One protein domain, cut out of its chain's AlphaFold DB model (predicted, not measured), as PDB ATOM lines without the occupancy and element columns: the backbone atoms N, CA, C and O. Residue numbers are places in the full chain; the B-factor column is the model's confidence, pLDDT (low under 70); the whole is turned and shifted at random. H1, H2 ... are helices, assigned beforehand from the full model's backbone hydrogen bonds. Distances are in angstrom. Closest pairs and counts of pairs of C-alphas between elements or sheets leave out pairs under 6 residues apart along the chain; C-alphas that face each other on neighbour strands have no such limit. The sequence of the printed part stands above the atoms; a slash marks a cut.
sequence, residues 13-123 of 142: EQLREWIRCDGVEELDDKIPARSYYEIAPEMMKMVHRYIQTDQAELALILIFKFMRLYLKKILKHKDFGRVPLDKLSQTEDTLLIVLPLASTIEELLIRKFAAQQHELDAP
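Overview. This is residues 13 to 123 of the 142 residues of the protein "Hypothetical protein" of Timema poppense (UniProt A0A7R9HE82). The longest helix, H4, forms with H2 and H3 a bundle of three helices, up and down, each running against the one before it, and its last residues, 110 to 123, stick out beyond the bundle as a free arm. The short helix H1 packs on H3 alone, away from H2 and H4. The printed part has 111 residues with four named helices, H1 to H4 in chain order, and no named strand; the class is all helix. The whole is loose, with a radius of gyration of the C-alphas of 16.5 A, and spans 60 by 24 by 19 A.

Arrangement. H4, residues 85 to 123, touches the hub H3, residues 56 to 76, with residues 91 to 109 alone; the closest C-alphas, of Leu 60 and Ala 102, are 6.1 A apart. This hairpin has a steep tilt of 36 degrees, only just past shallow, opposite ways. H2, residues 33 to 52, forms a hairpin with H3 at a shallow tilt of 15 degrees, closest at the C-alphas of Val 47 and Ala 59, 4.7 A. H1, residues 13 to 20, touches H3 at Ile 19 and Ile 61, their closest C-alphas, 5.7 A, and is apart from H2 and H4. Every O i to N i+4 pair is within hydrogen-bond range in H1, but 13 of 16 in H2, 14 of 17 in H3 and 33 of 35 in H4.

Along the chain. H4 is 58.2 A long, from C-alpha 85 at (30.966, -39.671, -33.184) to C-alpha 123 at (55.254, -9.216, -76.359), with a kink of 30 degrees near residue 98. H2 and H3 are each 30.0 A; H1, 10.2 A, begins at (53.739, -17.143, -54.243).

Size, cuts and confidence. The printed part has no cut. The link from H1 to H2 is long, with 12 residues. Residues 21 to 26, 117 to 118 and 120 to 123 have pLDDT under 70.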
ATOM      1  N   GLU A  13      53.042 -17.483 -55.483       80.25
ATOM      2  CA  GLU A  13      53.739 -17.143 -54.243       80.25
ATOM      3  C   GLU A  13      52.815 -16.446 -53.244       80.25
ATOM      4  O   GLU A  13      52.812 -16.818 -52.074       80.25
ATOM      5  N   GLN A  14      51.972 -15.514 -53.701       81.62
ATOM      6  CA  GLN A  14      50.964 -14.868 -52.855       81.62
ATOM      7  C   GLN A  14      49.922 -15.867 -52.353       81.62
ATOM      8  O   GLN A  14      49.568 -15.840 -51.179       81.62
ATOM      9  N   LEU A  15      49.471 -16.790 -53.205       83.81
ATOM     10  CA  LEU A  15      48.534 -17.841 -52.813       83.81
ATOM     11  C   LEU A  15      49.143 -18.777 -51.761       83.81
ATOM     12  O   LEU A  15      48.502 -19.091 -50.759       83.81
ATOM     13  N   ARG A  16      50.400 -19.194 -51.958       84.12
ATOM     14  CA  ARG A  16      51.153 -19.977 -50.969       84.12
ATOM     15  C   ARG A  16      51.317 -19.214 -49.668       84.12
ATOM     16  O   ARG A  16      51.218 -19.826 -48.607       84.12
ATOM     17  N   GLU A  17      51.561 -17.913 -49.744       85.50
ATOM     18  CA  GLU A  17      51.654 -17.072 -48.563       85.50
ATOM     19  C   GLU A  17      50.303 -16.948 -47.869       85.50
ATOM     20  O   GLU A  17      50.261 -17.106 -46.668       85.50
ATOM     21  N   TRP A  18      49.177 -16.808 -48.567       82.06
ATOM     22  CA  TRP A  18      47.851 -16.802 -47.934       82.06
ATOM     23  C   TRP A  18      47.475 -18.139 -47.303       82.06
ATOM     24  O   TRP A  18      46.886 -18.170 -46.226       82.06
ATOM     25  N   ILE A  19      47.839 -19.253 -47.942       82.69
ATOM     26  CA  ILE A  19      47.672 -20.586 -47.360       82.69
ATOM     27  C   ILE A  19      48.563 -20.725 -46.119       82.69
ATOM     28  O   ILE A  19      48.142 -21.311 -45.120       82.69
ATOM     29  N   ARG A  20      49.794 -20.204 -46.151       77.81
ATOM     30  CA  ARG A  20      50.763 -20.281 -45.048       77.81
ATOM     31  C   ARG A  20      50.419 -19.345 -43.897       77.81
ATOM     32  O   ARG A  20      50.476 -19.795 -42.753       77.81
ATOM     33  N   CYS A  21      50.077 -18.095 -44.201       65.75
ATOM     34  CA  CYS A  21      49.654 -17.059 -43.280       65.75
ATOM     35  C   CYS A  21      48.492 -17.619 -42.487       65.75
ATOM     36  O   CYS A  21      47.367 -17.779 -42.957       65.75
ATOM     37  N   ASP A  22      48.825 -17.965 -41.256       57.03
ATOM     38  CA  ASP A  22      47.918 -18.387 -40.222       57.03
ATOM     39  C   ASP A  22      47.097 -17.167 -39.825       57.03
ATOM     40  O   ASP A  22      47.343 -16.586 -38.777       57.03
ATOM     41  N   GLY A  23      46.168 -16.730 -40.686       50.94
ATOM     42  CA  GLY A  23      45.088 -15.852 -40.262       50.94
ATOM     43  C   GLY A  23      44.558 -16.463 -38.974       50.94
ATOM     44  O   GLY A  23      44.054 -17.586 -39.002       50.94
ATOM     45  N   VAL A  24      44.884 -15.800 -37.866       49.41
ATOM     46  CA  VAL A  24      45.044 -16.377 -36.533       49.41
ATOM     47  C   VAL A  24      43.701 -16.901 -36.064       49.41
ATOM     48  O   VAL A  24      42.937 -16.214 -35.405       49.41
ATOM     49  N   GLU A  25      43.377 -18.126 -36.443       60.44
ATOM     50  CA  GLU A  25      42.287 -18.864 -35.833       60.44
ATOM     51  C   GLU A  25      42.920 -19.749 -34.781       60.44
ATOM     52  O   GLU A  25      43.101 -20.959 -34.951       60.44
ATOM     53  N   GLU A  26      43.368 -19.097 -33.712       66.50
ATOM     54  CA  GLU A  26      43.307 -19.742 -32.415       66.50
ATOM     55  C   GLU A  26      41.849 -20.150 -32.209       66.50
ATOM     56  O   GLU A  26      40.923 -19.374 -32.462       66.50
ATOM     57  N   LEU A  27      41.642 -21.416 -31.862       81.19
ATOM     58  CA  LEU A  27      40.313 -21.857 -31.477       81.19
ATOM     59  C   LEU A  27      39.918 -21.054 -30.246       81.19
ATOM     60  O   LEU A  27      40.694 -20.965 -29.296       81.19
ATOM     61  N   ASP A  28      38.732 -20.463 -30.278       86.19
ATOM     62  CA  ASP A  28      38.217 -19.777 -29.109       86.19
ATOM     63  C   ASP A  28      37.752 -20.846 -28.123       86.19
ATOM     64  O   ASP A  28      36.733 -21.498 -28.340       86.19
ATOM     65  N   ASP A  29      38.486 -21.001 -27.022       84.19
ATOM     66  CA  ASP A  29      38.153 -21.935 -25.947       84.19
ATOM     67  C   ASP A  29      36.772 -21.667 -25.312       84.19
ATOM     68  O   ASP A  29      36.284 -22.480 -24.520       84.19
ATOM     69  N   LYS A  30      36.135 -20.522 -25.582       89.69
ATOM     70  CA  LYS A  30      34.753 -20.241 -25.163       89.69
ATOM     71  C   LYS A  30      33.726 -20.944 -26.049       89.69
ATOM     72  O   LYS A  30      32.601 -21.163 -25.601       89.69
ATOM     73  N   ILE A  31      34.091 -21.287 -27.282       90.88
ATOM     74  CA  ILE A  31      33.226 -21.956 -28.251       90.88
ATOM     75  C   ILE A  31      33.437 -23.469 -28.117       90.88
ATOM     76  O   ILE A  31      34.561 -23.951 -28.227       90.88
ATOM     77  N   PRO A  32      32.382 -24.269 -27.894       92.88
ATOM     78  CA  PRO A  32      32.552 -25.708 -27.759       92.88
ATOM     79  C   PRO A  32      33.021 -26.325 -29.083       92.88
ATOM     80  O   PRO A  32      32.529 -25.969 -30.155       92.88
ATOM     81  N   ALA A  33      33.905 -27.330 -29.009       93.19
ATOM     82  CA  ALA A  33      34.461 -28.014 -30.186       93.19
ATOM     83  C   ALA A  33      33.377 -28.462 -31.184       93.19
ATOM     84  O   ALA A  33      33.549 -28.334 -32.393       93.19
ATOM     85  N   ARG A  34      32.231 -28.931 -30.674       94.12
ATOM     86  CA  ARG A  34      31.067 -29.343 -31.469       94.12
ATOM     87  C   ARG A  34      30.581 -28.259 -32.440       94.12
ATOM     88  O   ARG A  34      30.207 -28.600 -33.557       94.12
ATOM     89  N   SER A  35      30.591 -26.986 -32.050       93.50
ATOM     90  CA  SER A  35      30.093 -25.897 -32.901       93.50
ATOM     91  C   SER A  35      30.923 -25.725 -34.169       93.50
ATOM     92  O   SER A  35      30.376 -25.394 -35.215       93.50
ATOM     93  N   TYR A  36      32.221 -26.033 -34.125       93.25
ATOM     94  CA  TYR A  36      33.050 -26.048 -35.329       93.25
ATOM     95  C   TYR A  36      32.553 -27.116 -36.315       93.25
ATOM     96  O   TYR A  36      32.281 -26.803 -37.472       93.25
ATOM     97  N   TYR A  37      32.291 -28.338 -35.838       93.62
ATOM     98  CA  TYR A  37      31.728 -29.426 -36.656       93.62
ATOM     99  C   TYR A  37      30.338 -29.116 -37.226       93.62
ATOM    100  O   TYR A  37      29.968 -29.647 -38.271       93.62
ATOM    101  N   GLU A  38      29.554 -28.258 -36.576       91.81
ATOM    102  CA  GLU A  38      28.259 -27.811 -37.103       91.81
ATOM    103  C   GLU A  38      28.412 -26.857 -38.299       91.81
ATOM    104  O   GLU A  38      27.560 -26.846 -39.186       91.81
ATOM    105  N   ILE A  39      29.526 -26.121 -38.374       91.12
ATOM    106  CA  ILE A  39      29.836 -25.170 -39.453       91.12
ATOM    107  C   ILE A  39      30.586 -25.849 -40.616       91.12
ATOM    108  O   ILE A  39      30.532 -25.369 -41.750       91.12
ATOM    109  N   ALA A  40      31.232 -26.997 -40.377       92.56
ATOM    110  CA  ALA A  40      31.925 -27.807 -41.387       92.56
ATOM    111  C   ALA A  40      31.183 -27.946 -42.741       92.56
ATOM    112  O   ALA A  40      31.779 -27.616 -43.773       92.56
ATOM    113  N   PRO A  41      29.898 -28.361 -42.795       92.56
ATOM    114  CA  PRO A  41      29.187 -28.507 -44.066       92.56
ATOM    115  C   PRO A  41      28.972 -27.171 -44.788       92.56
ATOM    116  O   PRO A  41      28.943 -27.134 -46.016       92.56
ATOM    117  N   GLU A  42      28.844 -26.063 -44.056       93.38
ATOM    118  CA  GLU A  42      28.693 -24.738 -44.659       93.38
ATOM    119  C   GLU A  42      29.999 -24.280 -45.320       93.38
ATOM    120  O   GLU A  42      29.970 -23.744 -46.429       93.38
ATOM    121  N   MET A  43      31.157 -24.592 -44.719       92.88
ATOM    122  CA  MET A  43      32.456 -24.374 -45.367       92.88
ATOM    123  C   MET A  43      32.539 -25.124 -46.703       92.88
ATOM    124  O   MET A  43      32.999 -24.559 -47.692       92.88
ATOM    125  N   MET A  44      32.037 -26.360 -46.774       94.56
ATOM    126  CA  MET A  44      32.039 -27.141 -48.020       94.56
ATOM    127  C   MET A  44      31.107 -26.568 -49.086       94.56
ATOM    128  O   MET A  44      31.469 -26.518 -50.262       94.56
ATOM    129  N   LYS A  45      29.938 -26.052 -48.697       95.31
ATOM    130  CA  LYS A  45      29.066 -25.321 -49.629       95.31
ATOM    131  C   LYS A  45      29.745 -24.067 -50.178       95.31
ATOM    132  O   LYS A  45      29.560 -23.748 -51.351       95.31
ATOM    133  N   MET A  46      30.533 -23.363 -49.363       94.06
ATOM    134  CA  MET A  46      31.303 -22.203 -49.826       94.06
ATOM    135  C   MET A  46      32.398 -22.606 -50.811       94.06
ATOM    136  O   MET A  46      32.525 -21.964 -51.847       94.06
ATOM    137  N   VAL A  47      33.122 -23.699 -50.547       94.50
ATOM    138  CA  VAL A  47      34.088 -24.263 -51.506       94.50
ATOM    139  C   VAL A  47      33.406 -24.545 -52.843       94.50
ATOM    140  O   VAL A  47      33.887 -24.104 -53.885       94.50
ATOM    141  N   HIS A  48      32.252 -25.216 -52.820       94.81
ATOM    142  CA  HIS A  48      31.498 -25.511 -54.033       94.81
ATOM    143  C   HIS A  48      31.091 -24.239 -54.786       94.81
ATOM    144  O   HIS A  48      31.281 -24.154 -55.997       94.81
ATOM    145  N   ARG A  49      30.598 -23.222 -54.068       96.25
ATOM    146  CA  ARG A  49      30.255 -21.923 -54.659       96.25
ATOM    147  C   ARG A  49      31.467 -21.268 -55.317       96.25
ATOM    148  O   ARG A  49      31.346 -20.812 -56.444       96.25
ATOM    149  N   TYR A  50      32.622 -21.258 -54.654       94.38
ATOM    150  CA  TYR A  50      33.837 -20.668 -55.214       94.38
ATOM    151  C   TYR A  50      34.289 -21.371 -56.492       94.38
ATOM    152  O   TYR A  50      34.661 -20.699 -57.451       94.38
ATOM    153  N   ILE A  51      34.186 -22.699 -56.545       92.56
ATOM    154  CA  ILE A  51      34.462 -23.464 -57.767       92.56
ATOM    155  C   ILE A  51      33.474 -23.077 -58.878       92.56
ATOM    156  O   ILE A  51      33.889 -22.834 -60.007       92.56
ATOM    157  N   GLN A  52      32.178 -22.968 -58.568       94.31
ATOM    158  CA  GLN A  52      31.149 -22.588 -59.545       94.31
ATOM    159  C   GLN A  52      31.317 -21.163 -60.088       94.31
ATOM    160  O   GLN A  52      30.958 -20.899 -61.233       94.31
ATOM    161  N   THR A  53      31.845 -20.245 -59.280       92.81
ATOM    162  CA  THR A  53      32.068 -18.842 -59.658       92.81
ATOM    163  C   THR A  53      33.459 -18.579 -60.246       92.81
ATOM    164  O   THR A  53      33.857 -17.420 -60.313       92.81
ATOM    165  N   ASP A  54      34.208 -19.621 -60.629       89.56
ATOM    166  CA  ASP A  54      35.583 -19.531 -61.159       89.56
ATOM    167  C   ASP A  54      36.580 -18.822 -60.213       89.56
ATOM    168  O   ASP A  54      37.506 -18.124 -60.619       89.56
ATOM    169  N   GLN A  55      36.387 -19.000 -58.904       90.62
ATOM    170  CA  GLN A  55      37.242 -18.469 -57.837       90.62
ATOM    171  C   GLN A  55      38.046 -19.601 -57.187       90.62
ATOM    172  O   GLN A  55      37.977 -19.843 -55.978       90.62
ATOM    173  N   ALA A  56      38.801 -20.327 -58.011       90.88
ATOM    174  CA  ALA A  56      39.567 -21.502 -57.600       90.88
ATOM    175  C   ALA A  56      40.607 -21.190 -56.503       90.88
ATOM    176  O   ALA A  56      40.841 -22.015 -55.621       90.88
ATOM    177  N   GLU A  57      41.178 -19.985 -56.500       90.81
ATOM    178  CA  GLU A  57      42.124 -19.519 -55.482       90.81
ATOM    179  C   GLU A  57      41.464 -19.463 -54.091       90.81
ATOM    180  O   GLU A  57      42.009 -19.976 -53.113       90.81
ATOM    181  N   LEU A  58      40.253 -18.898 -54.006       90.75
ATOM    182  CA  LEU A  58      39.487 -18.803 -52.757       90.75
ATOM    183  C   LEU A  58      38.982 -20.172 -52.292       90.75
ATOM    184  O   LEU A  58      39.010 -20.463 -51.094       90.75
ATOM    185  N   ALA A  59      38.570 -21.026 -53.235       93.44
ATOM    186  CA  ALA A  59      38.206 -22.407 -52.942       93.44
ATOM    187  C   ALA A  59      39.373 -23.147 -52.275       93.44
ATOM    188  O   ALA A  59      39.192 -23.771 -51.229       93.44
ATOM    189  N   LEU A  60      40.579 -23.023 -52.836       92.62
ATOM    190  CA  LEU A  60      41.764 -23.697 -52.323       92.62
ATOM    191  C   LEU A  60      42.142 -23.221 -50.914       92.62
ATOM    192  O   LEU A  60      42.375 -24.043 -50.028       92.62
ATOM    193  N   ILE A  61      42.146 -21.906 -50.680       90.44
ATOM    194  CA  ILE A  61      42.422 -21.325 -49.356       90.44
ATOM    195  C   ILE A  61      41.436 -21.868 -48.317       90.44
ATOM    196  O   ILE A  61      41.838 -22.266 -47.220       90.44
ATOM    197  N   LEU A  62      40.146 -21.930 -48.662       91.62
ATOM    198  CA  LEU A  62      39.119 -22.424 -47.755       91.62
ATOM    199  C   LEU A  62      39.260 -23.930 -47.472       91.62
ATOM    200  O   LEU A  62      39.071 -24.346 -46.327       91.62
ATOM    201  N   ILE A  63      39.648 -24.736 -48.468       93.56
ATOM    202  CA  ILE A  63      39.942 -26.164 -48.270       93.56
ATOM    203  C   ILE A  63      41.143 -26.346 -47.332       93.56
ATOM    204  O   ILE A  63      41.064 -27.124 -46.382       93.56
ATOM    205  N   PHE A  64      42.237 -25.599 -47.515       91.56
ATOM    206  CA  PHE A  64      43.387 -25.675 -46.604       91.56
ATOM    207  C   PHE A  64      43.048 -25.250 -45.181       91.56
ATOM    208  O   PHE A  64      43.518 -25.867 -44.219       91.56
ATOM    209  N   LYS A  65      42.203 -24.227 -45.037       89.94
ATOM    210  CA  LYS A  65      41.683 -23.792 -43.743       89.94
ATOM    211  C   LYS A  65      40.882 -24.905 -43.067       89.94
ATOM    212  O   LYS A  65      41.136 -25.213 -41.904       89.94
ATOM    213  N   PHE A  66      39.987 -25.552 -43.812       92.31
ATOM    214  CA  PHE A  66      39.219 -26.703 -43.348       92.31
ATOM    215  C   PHE A  66      40.136 -27.852 -42.903       92.31
ATOM    216  O   PHE A  66      40.065 -28.293 -41.756       92.31
ATOM    217  N   MET A  67      41.068 -28.284 -43.756       91.75
ATOM    218  CA  MET A  67      41.998 -29.370 -43.433       91.75
ATOM    219  C   MET A  67      42.831 -29.061 -42.186       91.75
ATOM    220  O   MET A  67      42.935 -29.891 -41.287       91.75
ATOM    221  N   ARG A  68      43.393 -27.851 -42.074       90.06
ATOM    222  CA  ARG A  68      44.199 -27.452 -40.907       90.06
ATOM    223  C   ARG A  68      43.382 -27.450 -39.614       90.06
ATOM    224  O   ARG A  68      43.892 -27.879 -38.573       90.06
ATOM    225  N   LEU A  69      42.143 -26.961 -39.676       90.44
ATOM    226  CA  LEU A  69      41.229 -26.924 -38.541       90.44
ATOM    227  C   LEU A  69      40.971 -28.338 -38.008       90.44
ATOM    228  O   LEU A  69      41.234 -28.594 -36.832       90.44
ATOM    229  N   TYR A  70      40.541 -29.257 -38.875       91.69
ATOM    230  CA  TYR A  70      40.080 -30.585 -38.459       91.69
ATOM    231  C   TYR A  70      41.197 -31.624 -38.281       91.69
ATOM    232  O   TYR A  70      41.077 -32.478 -37.411       91.69
ATOM    233  N   LEU A  71      42.316 -31.525 -39.010       90.75
ATOM    234  CA  LEU A  71      43.440 -32.465 -38.869       90.75
ATOM    235  C   LEU A  71      44.406 -32.112 -37.733       90.75
ATOM    236  O   LEU A  71      45.162 -32.971 -37.286       90.75
ATOM    237  N   LYS A  72      44.455 -30.845 -37.297       88.25
ATOM    238  CA  LYS A  72      45.495 -30.392 -36.356       88.25
ATOM    239  C   LYS A  72      44.973 -29.544 -35.208       88.25
ATOM    240  O   LYS A  72      45.340 -29.809 -34.066       88.25
ATOM    241  N   LYS A  73      44.201 -28.489 -35.490       88.56
ATOM    242  CA  LYS A  73      43.838 -27.505 -34.456       88.56
ATOM    243  C   LYS A  73      42.795 -28.067 -33.486       88.56
ATOM    244  O   LYS A  73      43.040 -28.068 -32.284       88.56
ATOM    245  N   ILE A  74      41.681 -28.597 -33.992       90.75
ATOM    246  CA  ILE A  74      40.534 -29.021 -33.167       90.75
ATOM    247  C   ILE A  74      40.858 -30.192 -32.237       90.75
ATOM    248  O   ILE A  74      40.295 -30.283 -31.151       90.75
ATOM    249  N   LEU A  75      41.820 -31.038 -32.618       90.44
ATOM    250  CA  LEU A  75      42.281 -32.168 -31.808       90.44
ATOM    251  C   LEU A  75      42.915 -31.728 -30.479       90.44
ATOM    252  O   LEU A  75      42.984 -32.513 -29.540       90.44
ATOM    253  N   LYS A  76      43.378 -30.473 -30.392       90.88
ATOM    254  CA  LYS A  76      43.956 -29.884 -29.175       90.88
ATOM    255  C   LYS A  76      42.922 -29.179 -28.294       90.88
ATOM    256  O   LYS A  76      43.280 -28.694 -27.225       90.88
ATOM    257  N   HIS A  77      41.669 -29.080 -28.737       91.88
ATOM    258  CA  HIS A  77      40.629 -28.360 -28.013       91.88
ATOM    259  C   HIS A  77      40.208 -29.122 -26.750       91.88
ATOM    260  O   HIS A  77      39.971 -30.330 -26.799       91.88
ATOM    261  N   LYS A  78      40.028 -28.417 -25.627       91.75
ATOM    262  CA  LYS A  78      39.669 -29.025 -24.329       91.75
ATOM    263  C   LYS A  78      38.385 -29.868 -24.378       91.75
ATOM    264  O   LYS A  78      38.296 -30.915 -23.749       91.75
ATOM    265  N   ASP A  79      37.402 -29.425 -25.164       92.44
ATOM    266  CA  ASP A  79      36.104 -30.093 -25.329       92.44
ATOM    267  C   ASP A  79      36.060 -31.087 -26.504       92.44
ATOM    268  O   ASP A  79      34.982 -31.566 -26.853       92.44
ATOM    269  N   PHE A  80      37.195 -31.412 -27.135       91.88
ATOM    270  CA  PHE A  80      37.221 -32.317 -28.291       91.88
ATOM    271  C   PHE A  80      36.616 -33.696 -27.981       91.88
ATOM    272  O   PHE A  80      35.818 -34.210 -28.759       91.88
ATOM    273  N   GLY A  81      36.891 -34.253 -26.797       92.06
ATOM    274  CA  GLY A  81      36.334 -35.545 -26.373       92.06
ATOM    275  C   GLY A  81      34.809 -35.568 -26.193       92.06
ATOM    276  O   GLY A  81      34.242 -36.630 -25.957       92.06
ATOM    277  N   ARG A  82      34.134 -34.415 -26.287       93.44
ATOM    278  CA  ARG A  82      32.668 -34.290 -26.207       93.44
ATOM    279  C   ARG A  82      32.004 -34.196 -27.581       93.44
ATOM    280  O   ARG A  82      30.783 -34.057 -27.654       93.44
ATOM    281  N   VAL A  83      32.782 -34.215 -28.663       94.06
ATOM    282  CA  VAL A  83      32.240 -34.165 -30.022       94.06
ATOM    283  C   VAL A  83      31.542 -35.498 -30.332       94.06
ATOM    284  O   VAL A  83      32.139 -36.555 -30.132       94.06
ATOM    285  N   PRO A  84      30.286 -35.469 -30.814       95.25
ATOM    286  CA  PRO A  84      29.570 -36.676 -31.211       95.25
ATOM    287  C   PRO A  84      30.289 -37.460 -32.320       95.25
ATOM    288  O   PRO A  84      30.827 -36.870 -33.261       95.25
ATOM    289  N   LEU A  85      30.267 -38.795 -32.236       94.38
ATOM    290  CA  LEU A  85      30.966 -39.671 -33.184       94.38
ATOM    291  C   LEU A  85      30.442 -39.528 -34.622       94.38
ATOM    292  O   LEU A  85      31.221 -39.589 -35.568       94.38
ATOM    293  N   ASP A  86      29.142 -39.279 -34.793       94.56
ATOM    294  CA  ASP A  86      28.525 -39.035 -36.100       94.56
ATOM    295  C   ASP A  86      29.116 -37.798 -36.789       94.56
ATOM    296  O   ASP A  86      29.352 -37.816 -37.996       94.56
ATOM    297  N   LYS A  87      29.416 -36.744 -36.022       92.81
ATOM    298  CA  LYS A  87      30.046 -35.522 -36.536       92.81
ATOM    299  C   LYS A  87      31.506 -35.736 -36.904       92.81
ATOM    300  O   LYS A  87      31.953 -35.187 -37.907       92.81
ATOM    301  N   LEU A  88      32.228 -36.536 -36.121       93.44
ATOM    302  CA  LEU A  88      33.604 -36.913 -36.438       93.44
ATOM    303  C   LEU A  88      33.658 -37.695 -37.753       93.44
ATOM    304  O   LEU A  88      34.380 -37.287 -38.658       93.44
ATOM    305  N   SER A  89      32.822 -38.730 -37.887       95.00
ATOM    306  CA  SER A  89      32.746 -39.561 -39.096       95.00
ATOM    307  C   SER A  89      32.390 -38.739 -40.337       95.00
ATOM    308  O   SER A  89      33.079 -38.827 -41.343       95.00
ATOM    309  N   GLN A  90      31.370 -37.874 -40.262       94.44
ATOM    310  CA  GLN A  90      30.974 -37.019 -41.395       94.44
ATOM    311  C   GLN A  90      32.107 -36.090 -41.855       94.44
ATOM    312  O   GLN A  90      32.305 -35.871 -43.053       94.44
ATOM    313  N   THR A  91      32.850 -35.516 -40.906       93.62
ATOM    314  CA  THR A  91      33.996 -34.661 -41.227       93.62
ATOM    315  C   THR A  91      35.157 -35.473 -41.792       93.62
ATOM    316  O   THR A  91      35.819 -34.996 -42.707       93.62
ATOM    317  N   GLU A  92      35.395 -36.687 -41.299       94.19
ATOM    318  CA  GLU A  92      36.414 -37.595 -41.833       94.19
ATOM    319  C   GLU A  92      36.111 -37.995 -43.283       94.19
ATOM    320  O   GLU A  92      36.965 -37.826 -44.153       94.19
ATOM    321  N   ASP A  93      34.868 -38.382 -43.579       95.62
ATOM    322  CA  ASP A  93      34.409 -38.665 -44.945       95.62
ATOM    323  C   ASP A  93      34.611 -37.449 -45.865       95.62
ATOM    324  O   ASP A  93      35.072 -37.562 -47.003       95.62
ATOM    325  N   THR A  94      34.324 -36.250 -45.349       94.44
ATOM    326  CA  THR A  94      34.556 -34.994 -46.071       94.44
ATOM    327  C   THR A  94      36.048 -34.754 -46.312       94.44
ATOM    328  O   THR A  94      36.431 -34.345 -47.408       94.44
ATOM    329  N   LEU A  95      36.909 -35.025 -45.327       95.12
ATOM    330  CA  LEU A  95      38.360 -34.874 -45.452       95.12
ATOM    331  C   LEU A  95      38.925 -35.760 -46.570       95.12
ATOM    332  O   LEU A  95      39.741 -35.293 -47.366       95.12
ATOM    333  N   LEU A  96      38.435 -36.997 -46.686       94.75
ATOM    334  CA  LEU A  96      38.824 -37.921 -47.755       94.75
ATOM    335  C   LEU A  96      38.471 -37.396 -49.153       94.75
ATOM    336  O   LEU A  96      39.205 -37.654 -50.103       94.75
ATOM    337  N   ILE A  97      37.386 -36.630 -49.280       94.12
ATOM    338  CA  ILE A  97      36.963 -36.022 -50.549       94.12
ATOM    339  C   ILE A  97      37.765 -34.749 -50.857       94.12
ATOM    340  O   ILE A  97      38.170 -34.530 -51.999       94.12
ATOM    341  N   VAL A  98      38.001 -33.888 -49.863       93.56
ATOM    342  CA  VAL A  98      38.644 -32.582 -50.102       93.56
ATOM    343  C   VAL A  98      40.150 -32.675 -50.322       93.56
ATOM    344  O   VAL A  98      40.704 -31.806 -50.988       93.56
ATOM    345  N   LEU A  99      40.815 -33.709 -49.798       91.88
ATOM    346  CA  LEU A  99      42.248 -33.943 -50.010       91.88
ATOM    347  C   LEU A  99      42.613 -34.046 -51.508       91.88
ATOM    348  O   LEU A  99      43.404 -33.224 -51.975       91.88
ATOM    349  N   PRO A 100      42.028 -34.969 -52.299       95.06
ATOM    350  CA  PRO A 100      42.306 -35.045 -53.734       95.06
ATOM    351  C   PRO A 100      41.758 -33.837 -54.511       95.06
ATOM    352  O   PRO A 100      42.333 -33.434 -55.526       95.06
ATOM    353  N   LEU A 101      40.669 -33.223 -54.032       93.00
ATOM    354  CA  LEU A 101      40.129 -31.998 -54.621       93.00
ATOM    355  C   LEU A 101      41.133 -30.840 -54.522       93.00
ATOM    356  O   LEU A 101      41.336 -30.132 -55.507       93.00
ATOM    357  N   ALA A 102      41.784 -30.668 -53.367       93.06
ATOM    358  CA  ALA A 102      42.801 -29.641 -53.166       93.06
ATOM    359  C   ALA A 102      43.950 -29.802 -54.164       93.06
ATOM    360  O   ALA A 102      44.282 -28.844 -54.856       93.06
ATOM    361  N   SER A 103      44.490 -31.018 -54.307       93.00
ATOM    362  CA  SER A 103      45.559 -31.304 -55.273       93.00
ATOM    363  C   SER A 103      45.143 -30.981 -56.709       93.00
ATOM    364  O   SER A 103      45.896 -30.356 -57.450       93.00
ATOM    365  N   THR A 104      43.911 -31.328 -57.087       94.38
ATOM    366  CA  THR A 104      43.381 -31.020 -58.424       94.38
ATOM    367  C   THR A 104      43.308 -29.508 -58.663       94.38
ATOM    368  O   THR A 104      43.714 -29.019 -59.715       94.38
ATOM    369  N   ILE A 105      42.811 -28.747 -57.684       92.75
ATOM    370  CA  ILE A 105      42.709 -27.285 -57.783       92.75
ATOM    371  C   ILE A 105      44.101 -26.640 -57.816       92.75
ATOM    372  O   ILE A 105      44.319 -25.710 -58.592       92.75
ATOM    373  N   GLU A 106      45.058 -27.142 -57.033       90.19
ATOM    374  CA  GLU A 106      46.449 -26.681 -57.081       90.19
ATOM    375  C   GLU A 106      47.056 -26.844 -58.471       90.19
ATOM    376  O   GLU A 106      47.619 -25.890 -59.007       90.19
ATOM    377  N   GLU A 107      46.910 -28.019 -59.085       91.94
ATOM    378  CA  GLU A 107      47.407 -28.260 -60.439       91.94
ATOM    379  C   GLU A 107      46.779 -27.310 -61.463       91.94
ATOM    380  O   GLU A 107      47.482 -26.770 -62.322       91.94
ATOM    381  N   LEU A 108      45.466 -27.077 -61.368       91.62
ATOM    382  CA  LEU A 108      44.755 -26.143 -62.241       91.62
ATOM    383  C   LEU A 108      45.294 -24.717 -62.095       91.62
ATOM    384  O   LEU A 108      45.566 -24.059 -63.100       91.62
ATOM    385  N   LEU A 109      45.494 -24.253 -60.861       90.06
ATOM    386  CA  LEU A 109      46.031 -22.922 -60.591       90.06
ATOM    387  C   LEU A 109      47.475 -22.790 -61.076       90.06
ATOM    388  O   LEU A 109      47.798 -21.813 -61.745       90.06
ATOM    389  N   ILE A 110      48.331 -23.785 -60.830       88.69
ATOM    390  CA  ILE A 110      49.716 -23.788 -61.323       88.69
ATOM    391  C   ILE A 110      49.745 -23.644 -62.849       88.69
ATOM    392  O   ILE A 110      50.486 -22.811 -63.372       88.69
ATOM    393  N   ARG A 111      48.906 -24.403 -63.566       88.81
ATOM    394  CA  ARG A 111      48.791 -24.305 -65.031       88.81
ATOM    395  C   ARG A 111      48.283 -22.932 -65.473       88.81
ATOM    396  O   ARG A 111      48.847 -22.355 -66.400       88.81
ATOM    397  N   LYS A 112      47.259 -22.394 -64.798       88.50
ATOM    398  CA  LYS A 112      46.690 -21.063 -65.071       88.50
ATOM    399  C   LYS A 112      47.754 -19.971 -64.941       88.50
ATOM    400  O   LYS A 112      47.902 -19.156 -65.845       88.50
ATOM    401  N   PHE A 113      48.532 -19.986 -63.864       85.06
ATOM    402  CA  PHE A 113      49.582 -18.994 -63.637       85.06
ATOM    403  C   PHE A 113      50.771 -19.154 -64.587       85.06
ATOM    404  O   PHE A 113      51.279 -18.151 -65.082       85.06
ATOM    405  N   ALA A 114      51.182 -20.387 -64.904       84.06
ATOM    406  CA  ALA A 114      52.244 -20.630 -65.882       84.06
ATOM    407  C   ALA A 114      51.867 -20.107 -67.282       84.06
ATOM    408  O   ALA A 114      52.685 -19.484 -67.956       84.06
ATOM    409  N   ALA A 115      50.612 -20.306 -67.702       83.88
ATOM    410  CA  ALA A 115      50.106 -19.772 -68.963       83.88
ATOM    411  C   ALA A 115      50.082 -18.232 -68.973       83.88
ATOM    412  O   ALA A 115      50.524 -17.622 -69.944       83.88
ATOM    413  N   GLN A 116      49.633 -17.608 -67.878       80.69
ATOM    414  CA  GLN A 116      49.626 -16.146 -67.734       80.69
ATOM    415  C   GLN A 116      51.036 -15.542 -67.796       80.69
ATOM    416  O   GLN A 116      51.221 -14.489 -68.395       80.69
ATOM    417  N   GLN A 117      52.037 -16.206 -67.209       69.56
ATOM    418  CA  GLN A 117      53.437 -15.773 -67.302       69.56
ATOM    419  C   GLN A 117      53.948 -15.829 -68.747       69.56
ATOM    420  O   GLN A 117      54.471 -14.838 -69.248       69.56
ATOM    421  N   HIS A 118      53.709 -16.938 -69.452       68.81
ATOM    422  CA  HIS A 118      54.135 -17.090 -70.845       68.81
ATOM    423  C   HIS A 118      53.486 -16.055 -71.787       68.81
ATOM    424  O   HIS A 118      54.122 -15.579 -72.727       68.81
ATOM    425  N   GLU A 119      52.224 -15.684 -71.548       70.50
ATOM    426  CA  GLU A 119      51.532 -14.639 -72.313       70.50
ATOM    427  C   GLU A 119      52.139 -13.243 -72.082       70.50
ATOM    428  O   GLU A 119      52.269 -12.462 -73.024       70.50
ATOM    429  N   LEU A 120      52.571 -12.942 -70.854       61.97
ATOM    430  CA  LEU A 120      53.244 -11.685 -70.512       61.97
ATOM    431  C   LEU A 120      54.663 -11.581 -71.096       61.97
ATOM    432  O   LEU A 120      55.112 -10.475 -71.403       61.97
ATOM    433  N   ASP A 121      55.347 -12.708 -71.289       59.06
ATOM    434  CA  ASP A 121      56.694 -12.759 -71.872       59.06
ATOM    435  C   ASP A 121      56.684 -12.668 -73.416       59.06
ATOM    436  O   ASP A 121      57.642 -12.182 -74.030       59.06
ATOM    437  N   ALA A 122      55.579 -13.065 -74.061       59.91
ATOM    438  CA  ALA A 122      55.401 -13.052 -75.516       59.91
ATOM    439  C   ALA A 122      55.565 -11.673 -76.218       59.91
ATOM    440  O   ALA A 122      56.189 -11.638 -77.285       59.91
ATOM    441  N   PRO A 123      55.108 -10.516 -75.684       54.28
ATOM    442  CA  PRO A 123      55.254  -9.216 -76.359       54.28
ATOM    443  C   PRO A 123      56.685  -8.642 -76.376       54.28
ATOM    444  O   PRO A 123      56.927  -7.618 -77.023       54.28
TER     445      PRO A 123